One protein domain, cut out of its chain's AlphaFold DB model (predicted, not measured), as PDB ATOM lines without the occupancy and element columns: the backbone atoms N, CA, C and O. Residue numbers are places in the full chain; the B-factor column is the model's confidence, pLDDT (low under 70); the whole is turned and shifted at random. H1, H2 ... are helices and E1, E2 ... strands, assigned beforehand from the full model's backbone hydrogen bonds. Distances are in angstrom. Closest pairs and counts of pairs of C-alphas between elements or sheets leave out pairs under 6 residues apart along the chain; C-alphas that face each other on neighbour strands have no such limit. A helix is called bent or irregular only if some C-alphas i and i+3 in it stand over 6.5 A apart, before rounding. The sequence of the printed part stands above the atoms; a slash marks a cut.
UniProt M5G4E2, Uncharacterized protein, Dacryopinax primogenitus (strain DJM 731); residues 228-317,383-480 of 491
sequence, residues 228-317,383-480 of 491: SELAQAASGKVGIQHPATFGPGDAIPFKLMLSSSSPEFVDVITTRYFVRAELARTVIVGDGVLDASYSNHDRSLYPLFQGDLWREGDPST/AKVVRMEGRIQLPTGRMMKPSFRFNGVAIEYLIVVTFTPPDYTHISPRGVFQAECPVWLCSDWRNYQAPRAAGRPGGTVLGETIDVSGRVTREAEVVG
ATOM      1  N   SER A 228     123.941  23.070 398.774       57.16
ATOM      2  CA  SER A 228     123.830  22.733 397.359       57.16
ATOM      3  C   SER A 228     123.404  23.896 396.451       57.16
ATOM      4  O   SER A 228     124.074  24.119 395.446       57.16
ATOM      5  N   GLU A 229     122.378  24.681 396.802       57.00
ATOM      6  CA  GLU A 229     121.935  25.816 395.968       57.00
ATOM      7  C   GLU A 229     122.899  27.006 396.046       57.00
ATOM      8  O   GLU A 229     123.218  27.633 395.037       57.00
ATOM      9  N   LEU A 230     123.444  27.275 397.235       60.09
ATOM     10  CA  LEU A 230     124.423  28.346 397.441       60.09
ATOM     11  C   LEU A 230     125.727  28.091 396.676       60.09
ATOM     12  O   LEU A 230     126.332  29.024 396.150       60.09
ATOM     13  N   ALA A 231     126.146  26.829 396.585       62.62
ATOM     14  CA  ALA A 231     127.364  26.465 395.881       62.62
ATOM     15  C   ALA A 231     127.233  26.571 394.352       62.62
ATOM     16  O   ALA A 231     128.216  26.902 393.693       62.62
ATOM     17  N   GLN A 232     126.035  26.369 393.783       67.50
ATOM     18  CA  GLN A 232     125.797  26.571 392.344       67.50
ATOM     19  C   GLN A 232     125.983  28.031 391.915       67.50
ATOM     20  O   GLN A 232     126.264  28.302 390.752       67.50
ATOM     21  N   ALA A 233     125.846  28.971 392.852       69.31
ATOM     22  CA  ALA A 233     125.977  30.396 392.594       69.31
ATOM     23  C   ALA A 233     127.388  30.949 392.858       69.31
ATOM     24  O   ALA A 233     127.589  32.167 392.842       69.31
ATOM     25  N   ALA A 234     128.359  30.093 393.175       78.25
ATOM     26  CA  ALA A 234     129.750  30.490 393.338       78.25
ATOM     27  C   ALA A 234     130.547  30.256 392.045       78.25
ATOM     28  O   ALA A 234     130.168  29.461 391.203       78.25
ATOM     29  N   SER A 235     131.665  30.953 391.872       83.31
ATOM     30  CA  SER A 235     132.686  30.673 390.856       83.31
ATOM     31  C   SER A 235     134.070  30.965 391.443       83.31
ATOM     32  O   SER A 235     134.209  31.822 392.325       83.31
ATOM     33  N   GLY A 236     135.099  30.236 391.002       82.19
ATOM     34  CA  GLY A 236     136.443  30.320 391.570       82.19
ATOM     35  C   GLY A 236     137.535  30.462 390.513       82.19
ATOM     36  O   GLY A 236     137.460  29.925 389.417       82.19
ATOM     37  N   LYS A 237     138.604  31.186 390.827       85.25
ATOM     38  CA  LYS A 237     139.803  31.254 389.984       85.25
ATOM     39  C   LYS A 237     141.021  31.026 390.853       85.25
ATOM     40  O   LYS A 237     141.179  31.710 391.863       85.25
ATOM     41  N   VAL A 238     141.882  30.095 390.461       85.31
ATOM     42  CA  VAL A 238     143.175  29.876 391.118       85.31
ATOM     43  C   VAL A 238     144.267  30.248 390.132       85.31
ATOM     44  O   VAL A 238     144.283  29.783 388.995       85.31
ATOM     45  N   GLY A 239     145.179  31.109 390.568       84.19
ATOM     46  CA  GLY A 239     146.314  31.544 389.769       84.19
ATOM     47  C   GLY A 239     147.609  31.532 390.566       84.19
ATOM     48  O   GLY A 239     147.610  31.708 391.785       84.19
ATOM     49  N   ILE A 240     148.720  31.350 389.859       84.44
ATOM     50  CA  ILE A 240     150.074  31.352 390.422       84.44
ATOM     51  C   ILE A 240     150.810  32.585 389.900       84.44
ATOM     52  O   ILE A 240     150.607  33.032 388.769       84.44
ATOM     53  N   GLN A 241     151.660  33.177 390.736       78.69
ATOM     54  CA  GLN A 241     152.487  34.299 390.306       78.69
ATOM     55  C   GLN A 241     153.599  33.813 389.359       78.69
ATOM     56  O   GLN A 241     154.345  32.899 389.690       78.69
ATOM     57  N   HIS A 242     153.725  34.438 388.186       66.69
ATOM     58  CA  HIS A 242     154.772  34.113 387.211       66.69
ATOM     59  C   HIS A 242     156.155  34.645 387.664       66.69
ATOM     60  O   HIS A 242     156.206  35.753 388.213       66.69
ATOM     61  N   PRO A 243     157.284  33.952 387.379       58.91
ATOM     62  CA  PRO A 243     157.406  32.669 386.668       58.91
ATOM     63  C   PRO A 243     156.980  31.456 387.500       58.91
ATOM     64  O   PRO A 243     157.257  31.380 388.688       58.91
ATOM     65  N   ALA A 244     156.324  30.496 386.842       68.62
ATOM     66  CA  ALA A 244     155.741  29.305 387.466       68.62
ATOM     67  C   ALA A 244     156.737  28.137 387.634       68.62
ATOM     68  O   ALA A 244     156.328  26.975 387.628       68.62
ATOM     69  N   THR A 245     158.035  28.438 387.732       81.25
ATOM     70  CA  THR A 245     159.103  27.448 387.931       81.25
ATOM     71  C   THR A 245     159.622  27.520 389.354       81.25
ATOM     72  O   THR A 245     160.098  28.580 389.757       81.25
ATOM     73  N   PHE A 246     159.570  26.403 390.077       88.88
ATOM     74  CA  PHE A 246     159.989  26.325 391.479       88.88
ATOM     75  C   PHE A 246     160.945  25.153 391.714       88.88
ATOM     76  O   PHE A 246     160.852  24.112 391.055       88.88
ATOM     77  N   GLY A 247     161.868  25.328 392.658       89.62
ATOM     78  CA  GLY A 247     162.830  24.321 393.098       89.62
ATOM     79  C   GLY A 247     162.626  23.888 394.558       89.62
ATOM     80  O   GLY A 247     161.821  24.469 395.286       89.62
ATOM     81  N   PRO A 248     163.351  22.858 395.027       88.50
ATOM     82  CA  PRO A 248     163.315  22.439 396.428       88.50
ATOM     83  C   PRO A 248     163.637  23.593 397.387       88.50
ATOM     84  O   PRO A 248     164.601  24.325 397.179       88.50
ATOM     85  N   GLY A 249     162.853  23.736 398.458       88.75
ATOM     86  CA  GLY A 249     162.985  24.837 399.419       88.75
ATOM     87  C   GLY A 249     162.268  26.133 399.021       88.75
ATOM     88  O   GLY A 249     162.117  27.018 399.868       88.75
ATOM     89  N   ASP A 250     161.768  26.255 397.789       90.50
ATOM     90  CA  ASP A 250     160.991  27.426 397.396       90.50
ATOM     91  C   ASP A 250     159.607  27.450 398.042       90.50
ATOM     92  O   ASP A 250     159.007  26.434 398.401       90.50
ATOM     93  N   ALA A 251     159.072  28.658 398.136       91.38
ATOM     94  CA  ALA A 251     157.672  28.892 398.415       91.38
ATOM     95  C   ALA A 251     156.925  29.120 397.104       91.38
ATOM     96  O   ALA A 251     157.322  29.984 396.327       91.38
ATOM     97  N   ILE A 252     155.822  28.405 396.896       92.75
ATOM     98  CA  ILE A 252     154.915  28.622 395.767       92.75
ATOM     99  C   ILE A 252     153.799  29.572 396.227       92.75
ATOM    100  O   ILE A 252     152.877  29.114 396.911       92.75
ATOM    101  N   PRO A 253     153.859  30.883 395.917       92.94
ATOM    102  CA  PRO A 253     152.756  31.792 396.182       92.94
ATOM    103  C   PRO A 253     151.643  31.582 395.153       92.94
ATOM    104  O   PRO A 253     151.884  31.538 393.944       92.94
ATOM    105  N   PHE A 254     150.406  31.513 395.627       92.69
ATOM    106  CA  PHE A 254     149.232  31.437 394.766       92.69
ATOM    107  C   PHE A 254     148.123  32.354 395.279       92.69
ATOM    108  O   PHE A 254     148.090  32.742 396.449       92.69
ATOM    109  N   LYS A 255     147.222  32.737 394.377       92.62
ATOM    110  CA  LYS A 255     146.038  33.534 394.689       92.62
ATOM    111  C   LYS A 255     144.793  32.769 394.288       92.62
ATOM    112  O   LYS A 255     144.730  32.189 393.207       92.62
ATOM    113  N   LEU A 256     143.801  32.809 395.160       92.50
ATOM    114  CA  LEU A 256     142.476  32.269 394.926       92.50
ATOM    115  C   LEU A 256     141.481  33.430 394.944       92.50
ATOM    116  O   LEU A 256     141.431  34.206 395.893       92.50
ATOM    117  N   MET A 257     140.680  33.548 393.898       92.38
ATOM    118  CA  MET A 257     139.581  34.496 393.816       92.38
ATOM    119  C   MET A 257     138.277  33.716 393.814       92.38
ATOM    120  O   MET A 257     138.064  32.880 392.945       92.38
ATOM    121  N   LEU A 258     137.415  33.987 394.781       91.81
ATOM    122  CA  LEU A 258     136.087  33.401 394.866       91.81
ATOM    123  C   LEU A 258     135.062  34.501 394.670       91.81
ATOM    124  O   LEU A 258     135.170  35.561 395.285       91.81
ATOM    125  N   SER A 259     134.070  34.252 393.830       90.56
ATOM    126  CA  SER A 259     132.927  35.141 393.682       90.56
ATOM    127  C   SER A 259     131.633  34.365 393.859       90.56
ATOM    128  O   SER A 259     131.546  33.215 393.449       90.56
ATOM    129  N   SER A 260     130.637  34.962 394.504       90.38
ATOM    130  CA  SER A 260     129.286  34.402 394.555       90.38
ATOM    131  C   SER A 260     128.259  35.517 394.663       90.38
ATOM    132  O   SER A 260     128.543  36.582 395.220       90.38
ATOM    133  N   SER A 261     127.051  35.266 394.160       87.00
ATOM    134  CA  SER A 261     125.900  36.131 394.426       87.00
ATOM    135  C   SER A 261     125.484  36.108 395.904       87.00
ATOM    136  O   SER A 261     124.892  37.078 396.372       87.00
ATOM    137  N   SER A 262     125.840  35.058 396.659       85.31
ATOM    138  CA  SER A 262     125.589  34.959 398.100       85.31
ATOM    139  C   SER A 262     126.823  35.374 398.915       85.31
ATOM    140  O   SER A 262     127.798  34.619 398.998       85.31
ATOM    141  N   PRO A 263     126.824  36.561 399.553       85.12
ATOM    142  CA  PRO A 263     127.982  37.039 400.304       85.12
ATOM    143  C   PRO A 263     128.301  36.183 401.535       85.12
ATOM    144  O   PRO A 263     129.473  36.047 401.893       85.12
ATOM    145  N   GLU A 264     127.274  35.606 402.161       83.25
ATOM    146  CA  GLU A 264     127.394  34.741 403.336       83.25
ATOM    147  C   GLU A 264     128.092  33.427 402.977       83.25
ATOM    148  O   GLU A 264     129.002  32.996 403.684       83.25
ATOM    149  N   PHE A 265     127.750  32.842 401.823       83.88
ATOM    150  CA  PHE A 265     128.403  31.631 401.329       83.88
ATOM    151  C   PHE A 265     129.905  31.843 401.123       83.88
ATOM    152  O   PHE A 265     130.709  31.029 401.583       83.88
ATOM    153  N   VAL A 266     130.301  32.955 400.487       88.69
ATOM    154  CA  VAL A 266     131.727  33.250 400.272       88.69
ATOM    155  C   VAL A 266     132.456  33.409 401.603       88.69
ATOM    156  O   VAL A 266     133.584  32.938 401.743       88.69
ATOM    157  N   ASP A 267     131.835  34.035 402.604       87.94
ATOM    158  CA  ASP A 267     132.456  34.155 403.922       87.94
ATOM    159  C   ASP A 267     132.644  32.794 404.597       87.94
ATOM    160  O   ASP A 267     133.718  32.520 405.134       87.94
ATOM    161  N   VAL A 268     131.641  31.921 404.538       85.50
ATOM    162  CA  VAL A 268     131.746  30.580 405.117       85.50
ATOM    163  C   VAL A 268     132.830  29.781 404.394       85.50
ATOM    164  O   VAL A 268     133.782  29.352 405.041       85.50
ATOM    165  N   ILE A 269     132.767  29.656 403.065       88.00
ATOM    166  CA  ILE A 269     133.659  28.774 402.295       88.00
ATOM    167  C   ILE A 269     135.131  29.218 402.313       88.00
ATOM    168  O   ILE A 269     136.036  28.400 402.174       88.00
ATOM    169  N   THR A 270     135.390  30.510 402.529       90.75
ATOM    170  CA  THR A 270     136.752  31.064 402.669       90.75
ATOM    171  C   THR A 270     137.314  30.922 404.083       90.75
ATOM    172  O   THR A 270     138.441  31.343 404.356       90.75
ATOM    173  N   THR A 271     136.550  30.354 405.016       89.12
ATOM    174  CA  THR A 271     137.066  30.004 406.338       89.12
ATOM    175  C   THR A 271     138.000  28.807 406.205       89.12
ATOM    176  O   THR A 271     137.681  27.832 405.533       89.12
ATOM    177  N   ARG A 272     139.143  28.839 406.899       84.19
ATOM    178  CA  ARG A 272     140.209  27.819 406.806       84.19
ATOM    179  C   ARG A 272     139.776  26.369 407.021       84.19
ATOM    180  O   ARG A 272     140.503  25.465 406.637       84.19
ATOM    181  N   TYR A 273     138.636  26.143 407.666       83.62
ATOM    182  CA  TYR A 273     138.099  24.801 407.880       83.62
ATOM    183  C   TYR A 273     137.506  24.179 406.612       83.62
ATOM    184  O   TYR A 273     137.431  22.959 406.525       83.62
ATOM    185  N   PHE A 274     137.106  25.002 405.641       87.31
ATOM    186  CA  PHE A 274     136.350  24.573 404.465       87.31
ATOM    187  C   PHE A 274     137.113  24.732 403.154       87.31
ATOM    188  O   PHE A 274     136.624  24.316 402.109       87.31
ATOM    189  N   VAL A 275     138.314  25.306 403.201       91.00
ATOM    190  CA  VAL A 275     139.203  25.421 402.050       91.00
ATOM    191  C   VAL A 275     140.579  24.880 402.405       91.00
ATOM    192  O   VAL A 275     141.210  25.296 403.375       91.00
ATOM    193  N   ARG A 276     141.052  23.945 401.587       92.38
ATOM    194  CA  ARG A 276     142.366  23.319 401.711       92.38
ATOM    195  C   ARG A 276     143.087  23.442 400.383       92.38
ATOM    196  O   ARG A 276     142.538  23.072 399.355       92.38
ATOM    197  N   ALA A 277     144.313  23.944 400.404       94.38
ATOM    198  CA  ALA A 277     145.179  23.952 399.234       94.38
ATOM    199  C   ALA A 277     146.273  22.905 399.410       94.38
ATOM    200  O   ALA A 277     146.864  22.811 400.485       94.38
ATOM    201  N   GLU A 278     146.552  22.134 398.368       94.94
ATOM    202  CA  GLU A 278     147.594  21.112 398.378       94.94
ATOM    203  C   GLU A 278     148.380  21.124 397.079       94.94
ATOM    204  O   GLU A 278     147.832  21.400 396.018       94.94
ATOM    205  N   LEU A 279     149.660  20.772 397.145       94.50
ATOM    206  CA  LEU A 279     150.421  20.396 395.969       94.50
ATOM    207  C   LEU A 279     150.218  18.905 395.740       94.50
ATOM    208  O   LEU A 279     150.616  18.097 396.578       94.50
ATOM    209  N   ALA A 280     149.640  18.542 394.605       93.94
ATOM    210  CA  ALA A 280     149.514  17.164 394.168       93.94
ATOM    211  C   ALA A 280     150.444  16.896 392.984       93.94
ATOM    212  O   ALA A 280     150.622  17.742 392.109       93.94
ATOM    213  N   ARG A 281     151.021  15.696 392.942       93.38
ATOM    214  CA  ARG A 281     151.684  15.154 391.755       93.38
ATOM    215  C   ARG A 281     150.687  14.324 390.975       93.38
ATOM    216  O   ARG A 281     149.918  13.570 391.565       93.38
ATOM    217  N   THR A 282     150.767  14.373 389.659       91.81
ATOM    218  CA  THR A 282     150.057  13.441 388.795       91.81
ATOM    219  C   THR A 282     151.002  12.805 387.787       91.81
ATOM    220  O   THR A 282     151.975  13.425 387.355       91.81
ATOM    221  N   VAL A 283     150.745  11.534 387.481       91.38
ATOM    222  CA  VAL A 283     151.462  10.765 386.464       91.38
ATOM    223  C   VAL A 283     150.435  10.366 385.419       91.38
ATOM    224  O   VAL A 283     149.455   9.699 385.744       91.38
ATOM    225  N   ILE A 284     150.653  10.804 384.185       89.31
ATOM    226  CA  ILE A 284     149.767  10.547 383.052       89.31
ATOM    227  C   ILE A 284     150.506   9.592 382.123       89.31
ATOM    228  O   ILE A 284     151.663   9.843 381.795       89.31
ATOM    229  N   VAL A 285     149.857   8.503 381.714       89.25
ATOM    230  CA  VAL A 285     150.419   7.511 380.788       89.25
ATOM    231  C   VAL A 285     149.452   7.318 379.620       89.25
ATOM    232  O   VAL A 285     148.246   7.208 379.837       89.25
ATOM    233  N   GLY A 286     149.964   7.287 378.388       87.88
ATOM    234  CA  GLY A 286     149.184   7.005 377.178       87.88
ATOM    235  C   GLY A 286     149.490   7.913 375.983       87.88
ATOM    236  O   GLY A 286     150.197   8.916 376.094       87.88
ATOM    237  N   ASP A 287     148.912   7.567 374.834       83.75
ATOM    238  CA  ASP A 287     149.234   8.174 373.530       83.75
ATOM    239  C   ASP A 287     148.706   9.614 373.346       83.75
ATOM    240  O   ASP A 287     149.021  10.265 372.356       83.75
ATOM    241  N   GLY A 288     147.957  10.152 374.314       82.69
ATOM    242  CA  GLY A 288     147.453  11.532 374.316       82.69
ATOM    243  C   GLY A 288     148.134  12.457 375.326       82.69
ATOM    244  O   GLY A 288     147.675  13.570 375.536       82.69
ATOM    245  N   VAL A 289     149.219  12.035 375.981       84.31
ATOM    246  CA  VAL A 289     149.873  12.801 377.064       84.31
ATOM    247  C   VAL A 289     150.273  14.235 376.670       84.31
ATOM    248  O   VAL A 289     150.328  15.127 377.519       84.31
ATOM    249  N   LEU A 290     150.570  14.470 375.392       83.00
ATOM    250  CA  LEU A 290     150.932  15.798 374.891       83.00
ATOM    251  C   LEU A 290     149.710  16.701 374.673       83.00
ATOM    252  O   LEU A 290     149.853  17.927 374.696       83.00
ATOM    253  N   ASP A 291     148.518  16.120 374.535       84.44
ATOM    254  CA  ASP A 291     147.282  16.860 374.325       84.44
ATOM    255  C   ASP A 291     146.807  17.483 375.635       84.44
ATOM    256  O   ASP A 291     146.518  16.812 376.629       84.44
ATOM    257  N   ALA A 292     146.656  18.806 375.631       73.00
ATOM    258  CA  ALA A 292     146.209  19.555 376.802       73.00
ATOM    259  C   ALA A 292     144.810  19.137 377.303       73.00
ATOM    260  O   ALA A 292     144.475  19.427 378.451       73.00
ATOM    261  N   SER A 293     143.999  18.483 376.463       73.44
ATOM    262  CA  SER A 293     142.679  17.933 376.800       73.44
ATOM    263  C   SER A 293     142.740  16.567 377.488       73.44
ATOM    264  O   SER A 293     141.804  16.202 378.198       73.44
ATOM    265  N   TYR A 294     143.828  15.812 377.308       68.12
ATOM    266  CA  TYR A 294     143.972  14.459 377.850       68.12
ATOM    267  C   TYR A 294     144.157  14.457 379.374       68.12
ATOM    268  O   TYR A 294     143.817  13.483 380.046       68.12
ATOM    269  N   SER A 295     144.597  15.586 379.946       61.16
ATOM    270  CA  SER A 295     144.827  15.750 381.387       61.16
ATOM    271  C   SER A 295     143.594  15.503 382.262       61.16
ATOM    272  O   SER A 295     143.740  15.320 383.467       61.16
ATOM    273  N   ASN A 296     142.386  15.506 381.692       65.88
ATOM    274  CA  ASN A 296     141.147  15.511 382.471       65.88
ATOM    275  C   ASN A 296     140.505  14.125 382.649       65.88
ATOM    276  O   ASN A 296     139.617  13.996 383.491       65.88
ATOM    277  N   HIS A 297     140.911  13.100 381.888       60.47
ATOM    278  CA  HIS A 297     140.098  11.880 381.765       60.47
ATOM    279  C   HIS A 297     140.603  10.624 382.480       60.47
ATOM    280  O   HIS A 297     139.778   9.759 382.755       60.47
ATOM    281  N   ASP A 298     141.873  10.524 382.873       68.94
ATOM    282  CA  ASP A 298     142.344   9.362 383.644       68.94
ATOM    283  C   ASP A 298     143.673   9.662 384.343       68.94
ATOM    284  O   ASP A 298     144.743   9.220 383.925       68.94
ATOM    285  N   ARG A 299     143.634  10.505 385.380       82.50
ATOM    286  CA  ARG A 299     144.839  10.829 386.145       82.50
ATOM    287  C   ARG A 299     144.647  10.587 387.633       82.50
ATOM    288  O   ARG A 299     143.654  11.004 388.229       82.50
ATOM    289  N   SER A 300     145.636   9.942 388.236       85.50
ATOM    290  CA  SER A 300     145.728   9.783 389.685       85.50
ATOM    291  C   SER A 300     146.401  11.017 390.279       85.50
ATOM    292  O   SER A 300     147.477  11.422 389.826       85.50
ATOM    293  N   LEU A 301     145.759  11.631 391.274       89.25
ATOM    294  CA  LEU A 301     146.321  12.732 392.052       89.25
ATOM    295  C   LEU A 301     146.959  12.170 393.323       89.25
ATOM    296  O   LEU A 301     146.300  11.498 394.113       89.25
ATOM    297  N   TYR A 302     148.238  12.467 393.519       91.31
ATOM    298  CA  TYR A 302     149.012  12.076 394.692       91.31
ATOM    299  C   TYR A 302     149.312  13.335 395.516       91.31
ATOM    300  O   TYR A 302     150.224  14.077 395.138       91.31
ATOM    301  N   PRO A 303     148.558  13.626 396.591       91.31
ATOM    302  CA  PRO A 303     148.815  14.793 397.430       91.31
ATOM    303  C   PRO A 303     150.199  14.676 398.077       91.31
ATOM    304  O   PRO A 303     150.569  13.618 398.584       91.31
ATOM    305  N   LEU A 304     150.979  15.755 398.026       91.12
ATOM    306  CA  LEU A 304     152.353  15.798 398.525       91.12
ATOM    307  C   LEU A 304     152.504  16.723 399.726       91.12
ATOM    308  O   LEU A 304     153.053  16.307 400.743       91.12
ATOM    309  N   PHE A 305     152.045  17.970 399.594       91.88
ATOM    310  CA  PHE A 305     152.220  19.003 400.616       91.88
ATOM    311  C   PHE A 305     150.953  19.819 400.777       91.88
ATOM    312  O   PHE A 305     150.333  20.204 399.788       91.88
ATOM    313  N   GLN A 306     150.612  20.140 402.017       93.94
ATOM    314  CA  GLN A 306     149.528  21.058 402.321       93.94
ATOM    315  C   GLN A 306     150.046  22.503 402.338       93.94
ATOM    316  O   GLN A 306     151.106  22.791 402.891       93.94
ATOM    317  N   GLY A 307     149.293  23.400 401.709       93.12
ATOM    318  CA  GLY A 307     149.532  24.835 401.695       93.12
ATOM    319  C   GLY A 307     148.767  25.580 402.775       93.12
ATOM    320  O   GLY A 307     147.702  25.155 403.225       93.12
ATOM    321  N   ASP A 308     149.290  26.748 403.123       93.69
ATOM    322  CA  ASP A 308     148.605  27.730 403.947       93.69
ATOM    323  C   ASP A 308     147.784  28.673 403.063       93.69
ATOM    324  O   ASP A 308     148.226  29.065 401.983       93.69
ATOM    325  N   LEU A 309     146.592  29.052 403.531       93.69
ATOM    326  CA  LEU A 309     145.682  29.966 402.840       93.69
ATOM    327  C   LEU A 309     145.079  30.977 403.832       93.69
ATOM    328  O   LEU A 309     144.690  30.631 404.955       93.69
ATOM    329  N   TRP A 310     145.006  32.244 403.435       94.81
ATOM    330  CA  TRP A 310     144.445  33.344 404.224       94.81
ATOM    331  C   TRP A 310     143.739  34.357 403.319       94.81
ATOM    332  O   TRP A 310     143.953  34.370 402.109       94.81
ATOM    333  N   ARG A 311     142.852  35.191 403.872       94.25
ATOM    334  CA  ARG A 311     142.199  36.250 403.090       94.25
ATOM    335  C   ARG A 311     143.173  37.403 402.854       94.25
ATOM    336  O   ARG A 311     144.016  37.691 403.700       94.25
ATOM    337  N   GLU A 312     143.052  38.075 401.714       92.38
ATOM    338  CA  GLU A 312     143.848  39.272 401.423       92.38
ATOM    339  C   GLU A 312     143.609  40.333 402.514       92.38
ATOM    340  O   GLU A 312     142.473  40.745 402.752       92.38
ATOM    341  N   GLY A 313     144.679  40.759 403.190       89.50
ATOM    342  CA  GLY A 313     144.634  41.717 404.303       89.50
ATOM    343  C   GLY A 313     144.674  41.093 405.701       89.50
ATOM    344  O   GLY A 313     145.049  41.787 406.646       89.50
ATOM    345  N   ASP A 314     144.380  39.797 405.839       89.19
ATOM    346  CA  ASP A 314     144.596  39.092 407.102       89.19
ATOM    347  C   ASP A 314     146.099  38.842 407.308       89.19
ATOM    348  O   ASP A 314     146.814  38.529 406.347       89.19
ATOM    349  N   PRO A 315     146.619  38.945 408.545       82.88
ATOM    350  CA  PRO A 315     148.004  38.594 408.810       82.88
ATOM    351  C   PRO A 315     148.224  37.114 408.484       82.88
ATOM    352  O   PRO A 315     147.506  36.238 408.977       82.88
ATOM    353  N   SER A 316     149.251  36.818 407.681       79.00
ATOM    354  CA  SER A 316     149.694  35.439 407.487       79.00
ATOM    355  C   SER A 316     149.992  34.855 408.865       79.00
ATOM    356  O   SER A 316     150.813  35.403 409.601       79.00
ATOM    357  N   THR A 317     149.350  33.753 409.241       72.12
ATOM    358  CA  THR A 317     149.459  33.230 410.617       72.12
ATOM    359  C   THR A 317     150.819  32.620 410.946       72.12
ATOM    360  O   THR A 317     150.948  32.018 412.005       72.12
ATOM    361  N   ALA A 383     127.645  40.711 393.158       88.25
ATOM    362  CA  ALA A 383     128.341  39.496 393.556       88.25
ATOM    363  C   ALA A 383     129.529  39.856 394.458       88.25
ATOM    364  O   ALA A 383     130.337  40.733 394.134       88.25
ATOM    365  N   LYS A 384     129.626  39.199 395.615       92.50
ATOM    366  CA  LYS A 384     130.737  39.416 396.536       92.50
ATOM    367  C   LYS A 384     131.946  38.659 396.017       92.50
ATOM    368  O   LYS A 384     131.874  37.456 395.788       92.50
ATOM    369  N   VAL A 385     133.064  39.365 395.884       93.00
ATOM    370  CA  VAL A 385     134.353  38.786 395.498       93.00
ATOM    371  C   VAL A 385     135.274  38.785 396.711       93.00
ATOM    372  O   VAL A 385     135.547  39.840 397.283       93.00
ATOM    373  N   VAL A 386     135.772  37.612 397.096       94.50
ATOM    374  CA  VAL A 386     136.804  37.452 398.124       94.50
ATOM    375  C   VAL A 386     138.086  36.964 397.474       94.50
ATOM    376  O   VAL A 386     138.094  36.048 396.655       94.50
ATOM    377  N   ARG A 387     139.188  37.605 397.852       94.75
ATOM    378  CA  ARG A 387     140.535  37.245 397.425       94.75
ATOM    379  C   ARG A 387     141.248  36.585 398.590       94.75
ATOM    380  O   ARG A 387     141.222  37.088 399.713       94.75
ATOM    381  N   MET A 388     141.866  35.455 398.309       94.56
ATOM    382  CA  MET A 388     142.692  34.710 399.235       94.56
ATOM    383  C   MET A 388     144.097  34.601 398.664       94.56
ATOM    384  O   MET A 388     144.295  34.466 397.455       94.56
ATOM    385  N   GLU A 389     145.070  34.666 399.552       94.75
ATOM    386  CA  GLU A 389     146.472  34.442 399.256       94.75
ATOM    387  C   GLU A 389     146.899  33.158 399.943       94.75
ATOM    388  O   GLU A 389     146.442  32.837 401.043       94.75
ATOM    389  N   GLY A 390     147.745  32.396 399.269       94.31
ATOM    390  CA  GLY A 390     148.243  31.148 399.798       94.31
ATOM    391  C   GLY A 390     149.693  30.906 399.444       94.31
ATOM    392  O   GLY A 390     150.272  31.541 398.559       94.31
ATOM    393  N   ARG A 391     150.287  29.977 400.186       94.56
ATOM    394  CA  ARG A 391     151.683  29.587 400.046       94.56
ATOM    395  C   ARG A 391     151.834  28.098 400.303       94.56
ATOM    396  O   ARG A 391     151.346  27.595 401.309       94.56
ATOM    397  N   ILE A 392     152.557  27.412 399.424       94.31
ATOM    398  CA  ILE A 392     153.005  26.032 399.647       94.31
ATOM    399  C   ILE A 392     154.519  26.042 399.803       94.31
ATOM    400  O   ILE A 392     155.221  26.536 398.924       94.31
ATOM    401  N   GLN A 393     155.023  25.515 400.916       94.06
ATOM    402  CA  GLN A 393     156.457  25.402 401.157       94.06
ATOM    403  C   GLN A 393     156.976  24.065 400.615       94.06
ATOM    404  O   GLN A 393     156.555  23.002 401.069       94.06
ATOM    405  N   LEU A 394     157.895  24.113 399.649       91.75
ATOM    406  CA  LEU A 394     158.570  22.921 399.141       91.75
ATOM    407  C   LEU A 394     159.666  22.483 400.125       91.75
ATOM    408  O   LEU A 394     160.343  23.338 400.708       91.75
ATOM    409  N   PRO A 395     159.877  21.170 400.325       88.00
ATOM    410  CA  PRO A 395     160.872  20.672 401.267       88.00
ATOM    411  C   PRO A 395     162.301  20.941 400.784       88.00
ATOM    412  O   PRO A 395     162.653  20.671 399.634       88.00
ATOM    413  N   THR A 396     163.154  21.401 401.695       84.25
ATOM    414  CA  THR A 396     164.595  21.554 401.470       84.25
ATOM    415  C   THR A 396     165.265  20.194 401.678       84.25
ATOM    416  O   THR A 396     165.355  19.715 402.803       84.25
ATOM    417  N   GLY A 397     165.692  19.524 400.606       78.94
ATOM    418  CA  GLY A 397     166.471  18.277 400.697       78.94
ATOM    419  C   GLY A 397     165.770  16.998 400.233       78.94
ATOM    420  O   GLY A 397     166.415  15.954 400.171       78.94
ATOM    421  N   ARG A 398     164.493  17.053 399.835       76.56
ATOM    422  CA  ARG A 398     163.859  15.948 399.093       76.56
ATOM    423  C   ARG A 398     163.924  16.238 397.601       76.56
ATOM    424  O   ARG A 398     163.413  17.257 397.143       76.56
ATOM    425  N   MET A 399     164.553  15.340 396.842       78.69
ATOM    426  CA  MET A 399     164.616  15.469 395.391       78.69
ATOM    427  C   MET A 399     163.232  15.175 394.808       78.69
ATOM    428  O   MET A 399     162.763  14.039 394.815       78.69
ATOM    429  N   MET A 400     162.552  16.217 394.337       86.00
ATOM    430  CA  MET A 400     161.295  16.067 393.612       86.00
ATOM    431  C   MET A 400     161.592  15.697 392.159       86.00
ATOM    432  O   MET A 400     162.569  16.172 391.578       86.00
ATOM    433  N   LYS A 401     160.754  14.842 391.562       90.25
ATOM    434  CA  LYS A 401     160.848  14.562 390.124       90.25
ATOM    435  C   LYS A 401     160.530  15.858 389.360       90.25
ATOM    436  O   LYS A 401     159.612  16.570 389.766       90.25
ATOM    437  N   PRO A 402     161.273  16.194 388.294       92.25
ATOM    438  CA  PRO A 402     160.949  17.372 387.506       92.25
ATOM    439  C   PRO A 402     159.587  17.198 386.844       92.25
ATOM    440  O   PRO A 402     159.147  16.078 386.577       92.25
ATOM    441  N   SER A 403     158.935  18.317 386.558       90.75
ATOM    442  CA  SER A 403     157.783  18.317 385.663       90.75
ATOM    443  C   SER A 403     158.260  18.094 384.233       90.75
ATOM    444  O   SER A 403     159.166  18.785 383.769       90.75
ATOM    445  N   PHE A 404     157.665  17.136 383.531       92.69
ATOM    446  CA  PHE A 404     157.962  16.893 382.124       92.69
ATOM    447  C   PHE A 404     156.778  16.237 381.424       92.69
ATOM    448  O   PHE A 404     155.973  15.543 382.043       92.69
ATOM    449  N   ARG A 405     156.721  16.410 380.105       89.75
ATOM    450  CA  ARG A 405     155.876  15.621 379.212       89.75
ATOM    451  C   ARG A 405     156.769  14.992 378.157       89.75
ATOM    452  O   ARG A 405     157.546  15.692 377.512       89.75
ATOM    453  N   PHE A 406     156.673  13.685 378.000       90.31
ATOM    454  CA  PHE A 406     157.371  12.924 376.976       90.31
ATOM    455  C   PHE A 406     156.388  11.942 376.343       90.31
ATOM    456  O   PHE A 406     155.370  11.611 376.945       90.31
ATOM    457  N   ASN A 407     156.655  11.500 375.115       89.56
ATOM    458  CA  ASN A 407     155.733  10.629 374.392       89.56
ATOM    459  C   ASN A 407     155.354   9.399 375.241       89.56
ATOM    460  O   ASN A 407     156.228   8.630 375.644       89.56
ATOM    461  N   GLY A 408     154.065   9.261 375.548       86.94
ATOM    462  CA  GLY A 408     153.526   8.194 376.388       86.94
ATOM    463  C   GLY A 408     153.541   8.433 377.903       86.94
ATOM    464  O   GLY A 408     152.840   7.697 378.594       86.94
ATOM    465  N   VAL A 409     154.274   9.419 378.451       91.06
ATOM    466  CA  VAL A 409     154.362   9.669 379.912       91.06
ATOM    467  C   VAL A 409     154.551  11.151 380.267       91.06
ATOM    468  O   VAL A 409     155.455  11.814 379.761       91.06
ATOM    469  N   ALA A 410     153.770  11.665 381.219       91.12
ATOM    470  CA  ALA A 410     153.995  12.972 381.837       91.12
ATOM    471  C   ALA A 410     153.986  12.912 383.364       91.12
ATOM    472  O   ALA A 410     153.227  12.153 383.968       91.12
ATOM    473  N   ILE A 411     154.805  13.770 383.972       92.06
ATOM    474  CA  ILE A 411     154.754  14.109 385.393       92.06
ATOM    475  C   ILE A 411     154.418  15.590 385.502       92.06
ATOM    476  O   ILE A 411     155.168  16.441 385.023       92.06
ATOM    477  N   GLU A 412     153.312  15.887 386.172       92.56
ATOM    478  CA  GLU A 412     152.858  17.255 386.412       92.56
ATOM    479  C   GLU A 412     152.607  17.479 387.895       92.56
ATOM    480  O   GLU A 412     152.291  16.552 388.648       92.56
ATOM    481  N   TYR A 413     152.730  18.736 388.303       92.75
ATOM    482  CA  TYR A 413     152.384  19.179 389.639       92.75
ATOM    483  C   TYR A 413     151.249  20.185 389.545       92.75
ATOM    484  O   TYR A 413     151.212  21.020 388.645       92.75
ATOM    485  N   LEU A 414     150.298  20.075 390.462       92.31
ATOM    486  CA  LEU A 414     149.082  20.872 390.479       92.31
ATOM    487  C   LEU A 414     148.900  21.428 391.885       92.31
ATOM    488  O   LEU A 414     148.990  20.678 392.858       92.31
ATOM    489  N   ILE A 415     148.602  22.718 391.999       92.81
ATOM    490  CA  ILE A 415     147.946  23.230 393.201       92.81
ATOM    491  C   ILE A 415     146.485  22.831 393.095       92.81
ATOM    492  O   ILE A 415     145.788  23.315 392.210       92.81
ATOM    493  N   VAL A 416     146.040  21.959 393.988       92.44
ATOM    494  CA  VAL A 416     144.653  21.527 394.111       92.44
ATOM    495  C   VAL A 416     144.051  22.254 395.303       92.44
ATOM    496  O   VAL A 416     144.417  22.007 396.452       92.44
ATOM    497  N   VAL A 417     143.128  23.172 395.034       91.94
ATOM    498  CA  VAL A 417     142.319  23.824 396.060       91.94
ATOM    499  C   VAL A 417     140.999  23.078 396.166       91.94
ATOM    500  O   VAL A 417     140.191  23.088 395.244       91.94
ATOM    501  N   THR A 418     140.816  22.416 397.297       90.69
ATOM    502  CA  THR A 418     139.649  21.623 397.665       90.69
ATOM    503  C   THR A 418     138.753  22.461 398.566       90.69
ATOM    504  O   THR A 418     139.189  22.916 399.626       90.69
ATOM    505  N   PHE A 419     137.497  22.633 398.163       88.25
ATOM    506  CA  PHE A 419     136.457  23.213 399.003       88.25
ATOM    507  C   PHE A 419     135.550  22.113 399.535       88.25
ATOM    508  O   PHE A 419     135.001  21.323 398.765       88.25
ATOM    509  N   THR A 420     135.376  22.095 400.849       82.88
ATOM    510  CA  THR A 420     134.497  21.171 401.564       82.88
ATOM    511  C   THR A 420     133.472  22.014 402.308       82.88
ATOM    512  O   THR A 420     133.739  22.418 403.435       82.88
ATOM    513  N   PRO A 421     132.337  22.377 401.685       72.38
ATOM    514  CA  PRO A 421     131.313  23.165 402.360       72.38
ATOM    515  C   PRO A 421     130.727  22.371 403.538       72.38
ATOM    516  O   PRO A 421     130.629  21.147 403.437       72.38
ATOM    517  N   PRO A 422     130.303  23.034 404.626       62.62
ATOM    518  CA  PRO A 422     129.784  22.342 405.805       62.62
ATOM    519  C   PRO A 422     128.540  21.477 405.524       62.62
ATOM    520  O   PRO A 422     128.453  20.395 406.105       62.62
ATOM    521  N   ASP A 423     127.644  21.878 404.600       57.72
ATOM    522  CA  ASP A 423     126.383  21.144 404.353       57.72
ATOM    523  C   ASP A 423     126.095  20.827 402.862       57.72
ATOM    524  O   ASP A 423     124.950  20.852 402.405       57.72
ATOM    525  N   TYR A 424     127.121  20.540 402.049       54.47
ATOM    526  CA  TYR A 424     126.916  20.151 400.643       54.47
ATOM    527  C   TYR A 424     126.538  18.663 400.521       54.47
ATOM    528  O   TYR A 424     127.382  17.792 400.705       54.47
ATOM    529  N   THR A 425     125.273  18.357 400.204       46.62
ATOM    530  CA  THR A 425     124.733  16.975 400.180       46.62
ATOM    531  C   THR A 425     124.333  16.457 398.790       46.62
ATOM    532  O   THR A 425     123.658  15.430 398.687       46.62
ATOM    533  N   HIS A 426     124.720  17.115 397.690       43.28
ATOM    534  CA  HIS A 426     124.329  16.620 396.366       43.28
ATOM    535  C   HIS A 426     125.000  15.273 396.044       43.28
ATOM    536  O   HIS A 426     126.199  15.098 396.262       43.28
ATOM    537  N   ILE A 427     124.246  14.364 395.413       38.59
ATOM    538  CA  ILE A 427     124.657  13.040 394.892       38.59
ATOM    539  C   ILE A 427     125.572  13.199 393.652       38.59
ATOM    540  O   ILE A 427     125.538  12.420 392.704       38.59
ATOM    541  N   SER A 428     126.388  14.254 393.603       36.66
ATOM    542  CA  SER A 428     127.561  14.247 392.737       36.66
ATOM    543  C   SER A 428     128.603  13.388 393.453       36.66
ATOM    544  O   SER A 428     128.927  13.703 394.598       36.66
ATOM    545  N   PRO A 429     129.157  12.334 392.828       41.75
ATOM    546  CA  PRO A 429     130.071  11.390 393.477       41.75
ATOM    547  C   PRO A 429     131.358  12.020 394.035       41.75
ATOM    548  O   PRO A 429     132.195  11.298 394.571       41.75
ATOM    549  N   ARG A 430     131.549  13.340 393.898       49.69
ATOM    550  CA  ARG A 430     132.740  14.038 394.368       49.69
ATOM    551  C   ARG A 430     132.539  15.019 395.514       49.69
ATOM    552  O   ARG A 430     133.555  15.280 396.129       49.69
ATOM    553  N   GLY A 431     131.334  15.526 395.830       56.25
ATOM    554  CA  GLY A 431     131.033  16.358 397.030       56.25
ATOM    555  C   GLY A 431     131.962  17.554 397.346       56.25
ATOM    556  O   GLY A 431     131.814  18.213 398.369       56.25
ATOM    557  N   VAL A 432     132.934  17.818 396.482       69.31
ATOM    558  CA  VAL A 432     134.140  18.593 396.718       69.31
ATOM    559  C   VAL A 432     134.369  19.381 395.449       69.31
ATOM    560  O   VAL A 432     134.444  18.810 394.356       69.31
ATOM    561  N   PHE A 433     134.501  20.691 395.597       76.44
ATOM    562  CA  PHE A 433     134.903  21.541 394.488       76.44
ATOM    563  C   PHE A 433     136.417  21.571 394.438       76.44
ATOM    564  O   PHE A 433     137.068  21.798 395.458       76.44
ATOM    565  N   GLN A 434     136.968  21.320 393.258       83.56
ATOM    566  CA  GLN A 434     138.402  21.351 393.036       83.56
ATOM    567  C   GLN A 434     138.715  22.425 392.013       83.56
ATOM    568  O   GLN A 434     138.152  22.441 390.921       83.56
ATOM    569  N   ALA A 435     139.615  23.322 392.392       84.44
ATOM    570  CA  ALA A 435     140.282  24.205 391.463       84.44
ATOM    571  C   ALA A 435     141.741  23.771 391.344       84.44
ATOM    572  O   ALA A 435     142.388  23.474 392.347       84.44
ATOM    573  N   GLU A 436     142.249  23.720 390.121       87.06
ATOM    574  CA  GLU A 436     143.579  23.216 389.821       87.06
ATOM    575  C   GLU A 436     144.388  24.286 389.102       87.06
ATOM    576  O   GLU A 436     143.871  25.004 388.249       87.06
ATOM    577  N   CYS A 437     145.668  24.393 389.443       86.75
ATOM    578  CA  CYS A 437     146.588  25.282 388.751       86.75
ATOM    579  C   CYS A 437     147.931  24.572 388.534       86.75
ATOM    580  O   CYS A 437     148.519  24.102 389.514       86.75
ATOM    581  N   PRO A 438     148.418  24.450 387.286       85.62
ATOM    582  CA  PRO A 438     149.654  23.735 386.998       85.62
ATOM    583  C   PRO A 438     150.890  24.471 387.518       85.62
ATOM    584  O   PRO A 438     151.025  25.686 387.385       85.62
ATOM    585  N   VAL A 439     151.821  23.700 388.075       87.44
ATOM    586  CA  VAL A 439     153.115  24.140 388.599       87.44
ATOM    587  C   VAL A 439     154.209  23.380 387.862       87.44
ATOM    588  O   VAL A 439     154.160  22.153 387.779       87.44
ATOM    589  N   TRP A 440     155.228  24.092 387.384       87.31
ATOM    590  CA  TRP A 440     156.413  23.462 386.816       87.31
ATOM    591  C   TRP A 440     157.512  23.389 387.875       87.31
ATOM    592  O   TRP A 440     157.972  24.402 388.399       87.31
ATOM    593  N   LEU A 441     157.932  22.174 388.212       85.81
ATOM    594  CA  LEU A 441     159.044  21.928 389.125       85.81
ATOM    595  C   LEU A 441     160.310  21.567 388.357       85.81
ATOM    596  O   LEU A 441     160.299  20.674 387.506       85.81
ATOM    597  N   CYS A 442     161.408  22.229 388.706       83.81
ATOM    598  CA  CYS A 442     162.724  21.983 388.130       83.81
ATOM    599  C   CYS A 442     163.548  21.093 389.071       83.81
ATOM    600  O   CYS A 442     163.671  21.381 390.261       83.81
ATOM    601  N   SER A 443     164.134  20.013 388.550       72.31
ATOM    602  CA  SER A 443     164.930  19.065 389.349       72.31
ATOM    603  C   SER A 443     166.376  19.492 389.566       72.31
ATOM    604  O   SER A 443     167.021  19.019 390.503       72.31
ATOM    605  N   ASP A 444     166.909  20.354 388.700       73.25
ATOM    606  CA  ASP A 444     168.304  20.775 388.770       73.25
ATOM    607  C   ASP A 444     168.492  21.893 389.801       73.25
ATOM    608  O   ASP A 444     168.710  23.055 389.470       73.25
ATOM    609  N   TRP A 445     168.370  21.537 391.082       64.50
ATOM    610  CA  TRP A 445     168.496  22.482 392.194       64.50
ATOM    611  C   TRP A 445     169.877  23.149 392.259       64.50
ATOM    612  O   TRP A 445     170.002  24.228 392.827       64.50
ATOM    613  N   ARG A 446     170.915  22.518 391.689       69.38
ATOM    614  CA  ARG A 446     172.285  23.051 391.700       69.38
ATOM    615  C   ARG A 446     172.440  24.228 390.746       69.38
ATOM    616  O   ARG A 446     173.164  25.166 391.064       69.38
ATOM    617  N   ASN A 447     171.750  24.177 389.609       71.25
ATOM    618  CA  ASN A 447     171.740  25.250 388.618       71.25
ATOM    619  C   ASN A 447     170.510  26.158 388.738       71.25
ATOM    620  O   ASN A 447     170.446  27.207 388.093       71.25
ATOM    621  N   TYR A 448     169.540  25.784 389.574       68.94
ATOM    622  CA  TYR A 448     168.377  26.600 389.863       68.94
ATOM    623  C   TYR A 448     168.787  27.853 390.640       68.94
ATOM    624  O   TYR A 448     169.073  27.821 391.836       68.94
ATOM    625  N   GLN A 449     168.787  28.989 389.951       66.50
ATOM    626  CA  GLN A 449     168.766  30.283 390.610       66.50
ATOM    627  C   GLN A 449     167.309  30.651 390.831       66.50
ATOM    628  O   GLN A 449     166.590  30.909 389.863       66.50
ATOM    629  N   ALA A 450     166.892  30.689 392.101       60.56
ATOM    630  CA  ALA A 450     165.592  31.236 392.459       60.56
ATOM    631  C   ALA A 450     165.435  32.585 391.742       60.56
ATOM    632  O   ALA A 450     166.359  33.412 391.814       60.56
ATOM    633  N   PRO A 451     164.327  32.810 391.011       59.94
ATOM    634  CA  PRO A 451     164.119  34.064 390.317       59.94
ATOM    635  C   PRO A 451     164.253  35.169 391.357       59.94
ATOM    636  O   PRO A 451     163.475  35.233 392.311       59.94
ATOM    637  N   ARG A 452     165.296  36.004 391.225       61.06
ATOM    638  CA  ARG A 452     165.486  37.151 392.116       61.06
ATOM    639  C   ARG A 452     164.183  37.919 392.060       61.06
ATOM    640  O   ARG A 452     163.820  38.372 390.976       61.06
ATOM    641  N   ALA A 453     163.476  38.002 393.187       54.03
ATOM    642  CA  ALA A 453     162.216  38.715 393.274       54.03
ATOM    643  C   ALA A 453     162.466  40.139 392.773       54.03
ATOM    644  O   ALA A 453     163.019  40.977 393.486       54.03
ATOM    645  N   ALA A 454     162.148  40.393 391.504       51.47
ATOM    646  CA  ALA A 454     162.233  41.717 390.936       51.47
ATOM    647  C   ALA A 454     161.201  42.511 391.727       51.47
ATOM    648  O   ALA A 454     160.010  42.243 391.608       51.47
ATOM    649  N   GLY A 455     161.671  43.381 392.624       43.44
ATOM    650  CA  GLY A 455     160.904  44.010 393.701       43.44
ATOM    651  C   GLY A 455     159.828  44.995 393.242       43.44
ATOM    652  O   GLY A 455     159.720  46.085 393.791       43.44
ATOM    653  N   ARG A 456     159.027  44.643 392.235       49.91
ATOM    654  CA  ARG A 456     157.804  45.340 391.866       49.91
ATOM    655  C   ARG A 456     156.626  44.655 392.562       49.91
ATOM    656  O   ARG A 456     156.145  43.634 392.069       49.91
ATOM    657  N   PRO A 457     156.143  45.189 393.697       47.91
ATOM    658  CA  PRO A 457     154.877  44.755 394.273       47.91
ATOM    659  C   PRO A 457     153.753  45.070 393.274       47.91
ATOM    660  O   PRO A 457     153.388  46.228 393.086       47.91
ATOM    661  N   GLY A 458     153.256  44.045 392.577       55.41
ATOM    662  CA  GLY A 458     152.190  44.190 391.573       55.41
ATOM    663  C   GLY A 458     152.284  43.265 390.358       55.41
ATOM    664  O   GLY A 458     151.828  43.648 389.286       55.41
ATOM    665  N   GLY A 459     152.896  42.083 390.486       54.09
ATOM    666  CA  GLY A 459     152.965  41.120 389.386       54.09
ATOM    667  C   GLY A 459     151.579  40.655 388.929       54.09
ATOM    668  O   GLY A 459     150.722  40.325 389.748       54.09
ATOM    669  N   THR A 460     151.383  40.624 387.614       53.28
ATOM    670  CA  THR A 460     150.257  39.989 386.923       53.28
ATOM    671  C   THR A 460     150.186  38.513 387.324       53.28
ATOM    672  O   THR A 460     151.134  37.766 387.076       53.28
ATOM    673  N   VAL A 461     149.089  38.079 387.949       53.34
ATOM    674  CA  VAL A 461     148.829  36.651 388.176       53.34
ATOM    675  C   VAL A 461     148.103  36.123 386.945       53.34
ATOM    676  O   VAL A 461     147.039  36.631 386.597       53.34
ATOM    677  N   LEU A 462     148.692  35.138 386.273       52.88
ATOM    678  CA  LEU A 462     148.024  34.379 385.218       52.88
ATOM    679  C   LEU A 462     147.436  33.129 385.881       52.88
ATOM    680  O   LEU A 462     148.152  32.398 386.565       52.88
ATOM    681  N   GLY A 463     146.130  32.922 385.748       51.19
ATOM    682  CA  GLY A 463     145.433  31.784 386.348       51.19
ATOM    683  C   GLY A 463     144.379  31.210 385.414       51.19
ATOM    684  O   GLY A 463     143.902  31.904 384.518       51.19
ATOM    685  N   GLU A 464     144.029  29.943 385.626       52.94
ATOM    686  CA  GLU A 464     142.904  29.306 384.939       52.94
ATOM    687  C   GLU A 464     141.598  29.646 385.683       52.94
ATOM    688  O   GLU A 464     141.560  29.722 386.918       52.94
ATOM    689  N   THR A 465     140.515  29.875 384.932       48.78
ATOM    690  CA  THR A 465     139.182  30.134 385.494       48.78
ATOM    691  C   THR A 465     138.418  28.821 385.641       48.78
ATOM    692  O   THR A 465     138.267  28.073 384.674       48.78
ATOM    693  N   ILE A 466     137.913  28.529 386.840       51.22
ATOM    694  CA  ILE A 466     137.164  27.300 387.110       51.22
ATOM    695  C   ILE A 466     135.783  27.673 387.633       51.22
ATOM    696  O   ILE A 466     135.608  28.137 388.761       51.22
ATOM    697  N   ASP A 467     134.769  27.466 386.801       51.44
ATOM    698  CA  ASP A 467     133.398  27.625 387.257       51.44
ATOM    699  C   ASP A 467     133.075  26.529 388.293       51.44
ATOM    700  O   ASP A 467     133.390  25.351 388.093       51.44
ATOM    701  N   VAL A 468     132.460  26.903 389.422       46.97
ATOM    702  CA  VAL A 468     132.144  25.974 390.532       46.97
ATOM    703  C   VAL A 468     131.058  24.975 390.110       46.97
ATOM    704  O   VAL A 468     130.904  23.928 390.734       46.97
ATOM    705  N   SER A 469     130.407  25.202 388.963       44.28
ATOM    706  CA  SER A 469     129.598  24.207 388.245       44.28
ATOM    707  C   SER A 469     130.384  22.964 387.773       44.28
ATOM    708  O   SER A 469     129.791  22.017 387.255       44.28
ATOM    709  N   GLY A 470     131.713  22.936 387.945       45.28
ATOM    710  CA  GLY A 470     132.593  21.851 387.502       45.28
ATOM    711  C   GLY A 470     133.054  22.000 386.050       45.28
ATOM    712  O   GLY A 470     133.752  21.127 385.529       45.28
ATOM    713  N   ARG A 471     132.694  23.107 385.387       46.91
ATOM    714  CA  ARG A 471     133.159  23.434 384.040       46.91
ATOM    715  C   ARG A 471     134.475  24.210 384.123       46.91
ATOM    716  O   ARG A 471     134.509  25.392 384.448       46.91
ATOM    717  N   VAL A 472     135.575  23.535 383.803       48.16
ATOM    718  CA  VAL A 472     136.896  24.167 383.682       48.16
ATOM    719  C   VAL A 472     136.982  24.875 382.327       48.16
ATOM    720  O   VAL A 472     136.915  24.224 381.284       48.16
ATOM    721  N   THR A 473     137.139  26.200 382.326       48.75
ATOM    722  CA  THR A 473     137.379  26.999 381.114       48.75
ATOM    723  C   THR A 473     138.748  27.658 381.206       48.75
ATOM    724  O   THR A 473     138.961  28.591 381.980       48.75
ATOM    725  N   ARG A 474     139.698  27.178 380.398       49.09
ATOM    726  CA  ARG A 474     141.049  27.744 380.320       49.09
ATOM    727  C   ARG A 474     141.042  29.034 379.504       49.09
ATOM    728  O   ARG A 474     141.395  29.034 378.331       49.09
ATOM    729  N   GLU A 475     140.646  30.132 380.131       51.53
ATOM    730  CA  GLU A 475     140.932  31.474 379.625       51.53
ATOM    731  C   GLU A 475     142.048  32.081 380.472       51.53
ATOM    732  O   GLU A 475     141.953  32.124 381.701       51.53
ATOM    733  N   ALA A 476     143.133  32.504 379.817       49.56
ATOM    734  CA  ALA A 476     144.231  33.196 380.474       49.56
ATOM    735  C   ALA A 476     143.764  34.604 380.855       49.56
ATOM    736  O   ALA A 476     143.865  35.543 380.067       49.56
ATOM    737  N   GLU A 477     143.232  34.745 382.064       50.53
ATOM    738  CA  GLU A 477     142.804  36.032 382.595       50.53
ATOM    739  C   GLU A 477     143.812  36.543 383.622       50.53
ATOM    740  O   GLU A 477     144.332  35.801 384.460       50.53
ATOM    741  N   VAL A 478     144.098  37.843 383.557       52.66
ATOM    742  CA  VAL A 478     144.950  38.510 384.536       52.66
ATOM    743  C   VAL A 478     144.174  38.683 385.837       52.66
ATOM    744  O   VAL A 478     143.359  39.595 385.993       52.66
ATOM    745  N   VAL A 479     144.469  37.832 386.810       50.62
ATOM    746  CA  VAL A 479     143.884  37.898 388.145       50.62
ATOM    747  C   VAL A 479     144.610  38.993 388.939       50.62
ATOM    748  O   VAL A 479     145.802  38.902 389.221       50.62
ATOM    749  N   GLY A 480     143.902  40.059 389.324       46.56
ATOM    750  CA  GLY A 480     144.426  41.053 390.275       46.56
ATOM    751  C   GLY A 480     144.825  42.423 389.720       46.56
ATOM    752  O   GLY A 480     145.424  43.203 390.464       46.56
TER     753      GLY A 480
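What this domain is: This is residues 228 to 317 and 383 to 480 of the 491 residues of an uncharacterized protein of Dacryopinax primogenitus (strain DJM 731) (UniProt M5G4E2). One strongly twisted sheet wraps round into a narrow, nearly closed barrel: E1, E2 and E5 make one side, E3, E7 and E8 the other, bent E4 joins E5 to E3, and E8 comes back near E1. H2 caps one end, the hairpin E9 and E10 continues the sheet beyond E1, E6 pairs with E7 where E3 and E7 bend away from the barrel, and residues 452 to 457 stick out. The 188 printed residues include two named helices and ten named strands; along the chain come H1, E1 and E2, then H2, then E3 to E10; the class is mostly strand, and the neighbour pairs of the branched sheet are antiparallel. The whole is compact, with a radius of gyration of the C-alphas of 16.8 A and spans of 48 by 42 by 28 A.

Where its parts are: H1, residues 228 to 232, begins at C-alpha 228 (123.830, 22.733, 397.359). E1 is residues 234 to 241, 23.3 A; E2 251 to 260, 29.2 A; H2 263 to 269, 10.2 A. E3, residues 275 to 286, spans 32.5 A, and E4, residues 300 to 311, 29.9 A. After the cut come E5, 384 to 393, 29.7 A; E6, 404 to 406; E7, 408 to 419, 32.1 A; and E8, 433 to 441, 24.7 A. E9 is residues 461 to 467, and E10, 472 to 479, ends at C-alpha 479 (143.884, 37.898, 388.145).

How they stand to each other: E1 and E2 form a hairpin, with N 237 and O 257 at 2.8 A. On the other side of E2 is E5, with N 254 and O 390 at 2.9 A. E4 bends by 71 degrees at residue 304; it pairs with E5 through N 308 and O 391, 2.9 A, and with E3 through N 279 and O 305, 2.8 A. E7 has three neighbours: E3 on one side, N 280 and O 414 at 2.8 A, and E6 and E8 on the other, N 406 and O 409 and N 415 and O 437, both 2.8 A. E6, E7 and E8 are a meander, each strand the antiparallel neighbour of the one before. The closest C-alphas of E1 and E8, Val 238 and Cys 437, are 6.2 A apart. E9 pairs with E1, N 466 and O 236 at 3.0 A, and with E10, N 479 and O 461 at 2.8 A. H2 is on the sheet at a height of 7.0 A; its closest C-alphas with E5 are Pro 263 and Lys 384, 5.2 A. H1 only grazes the sheet. In H1 and H2 every O i to N i+4 pair is within hydrogen-bond range.

The domain as a whole: The C-alphas farthest apart, Glu 229 and Arg 446, are 50.6 A apart. Residues 318 to 382 are not printed, and C-alphas 317 and 383 are 27.9 A apart across the cut. The links E3 to E4, E7 to E8 and E8 to E9 are long. Mean pLDDT of the printed part is 77.4; 60 residues are under 70, among them 422 to 432 and 448 to 480.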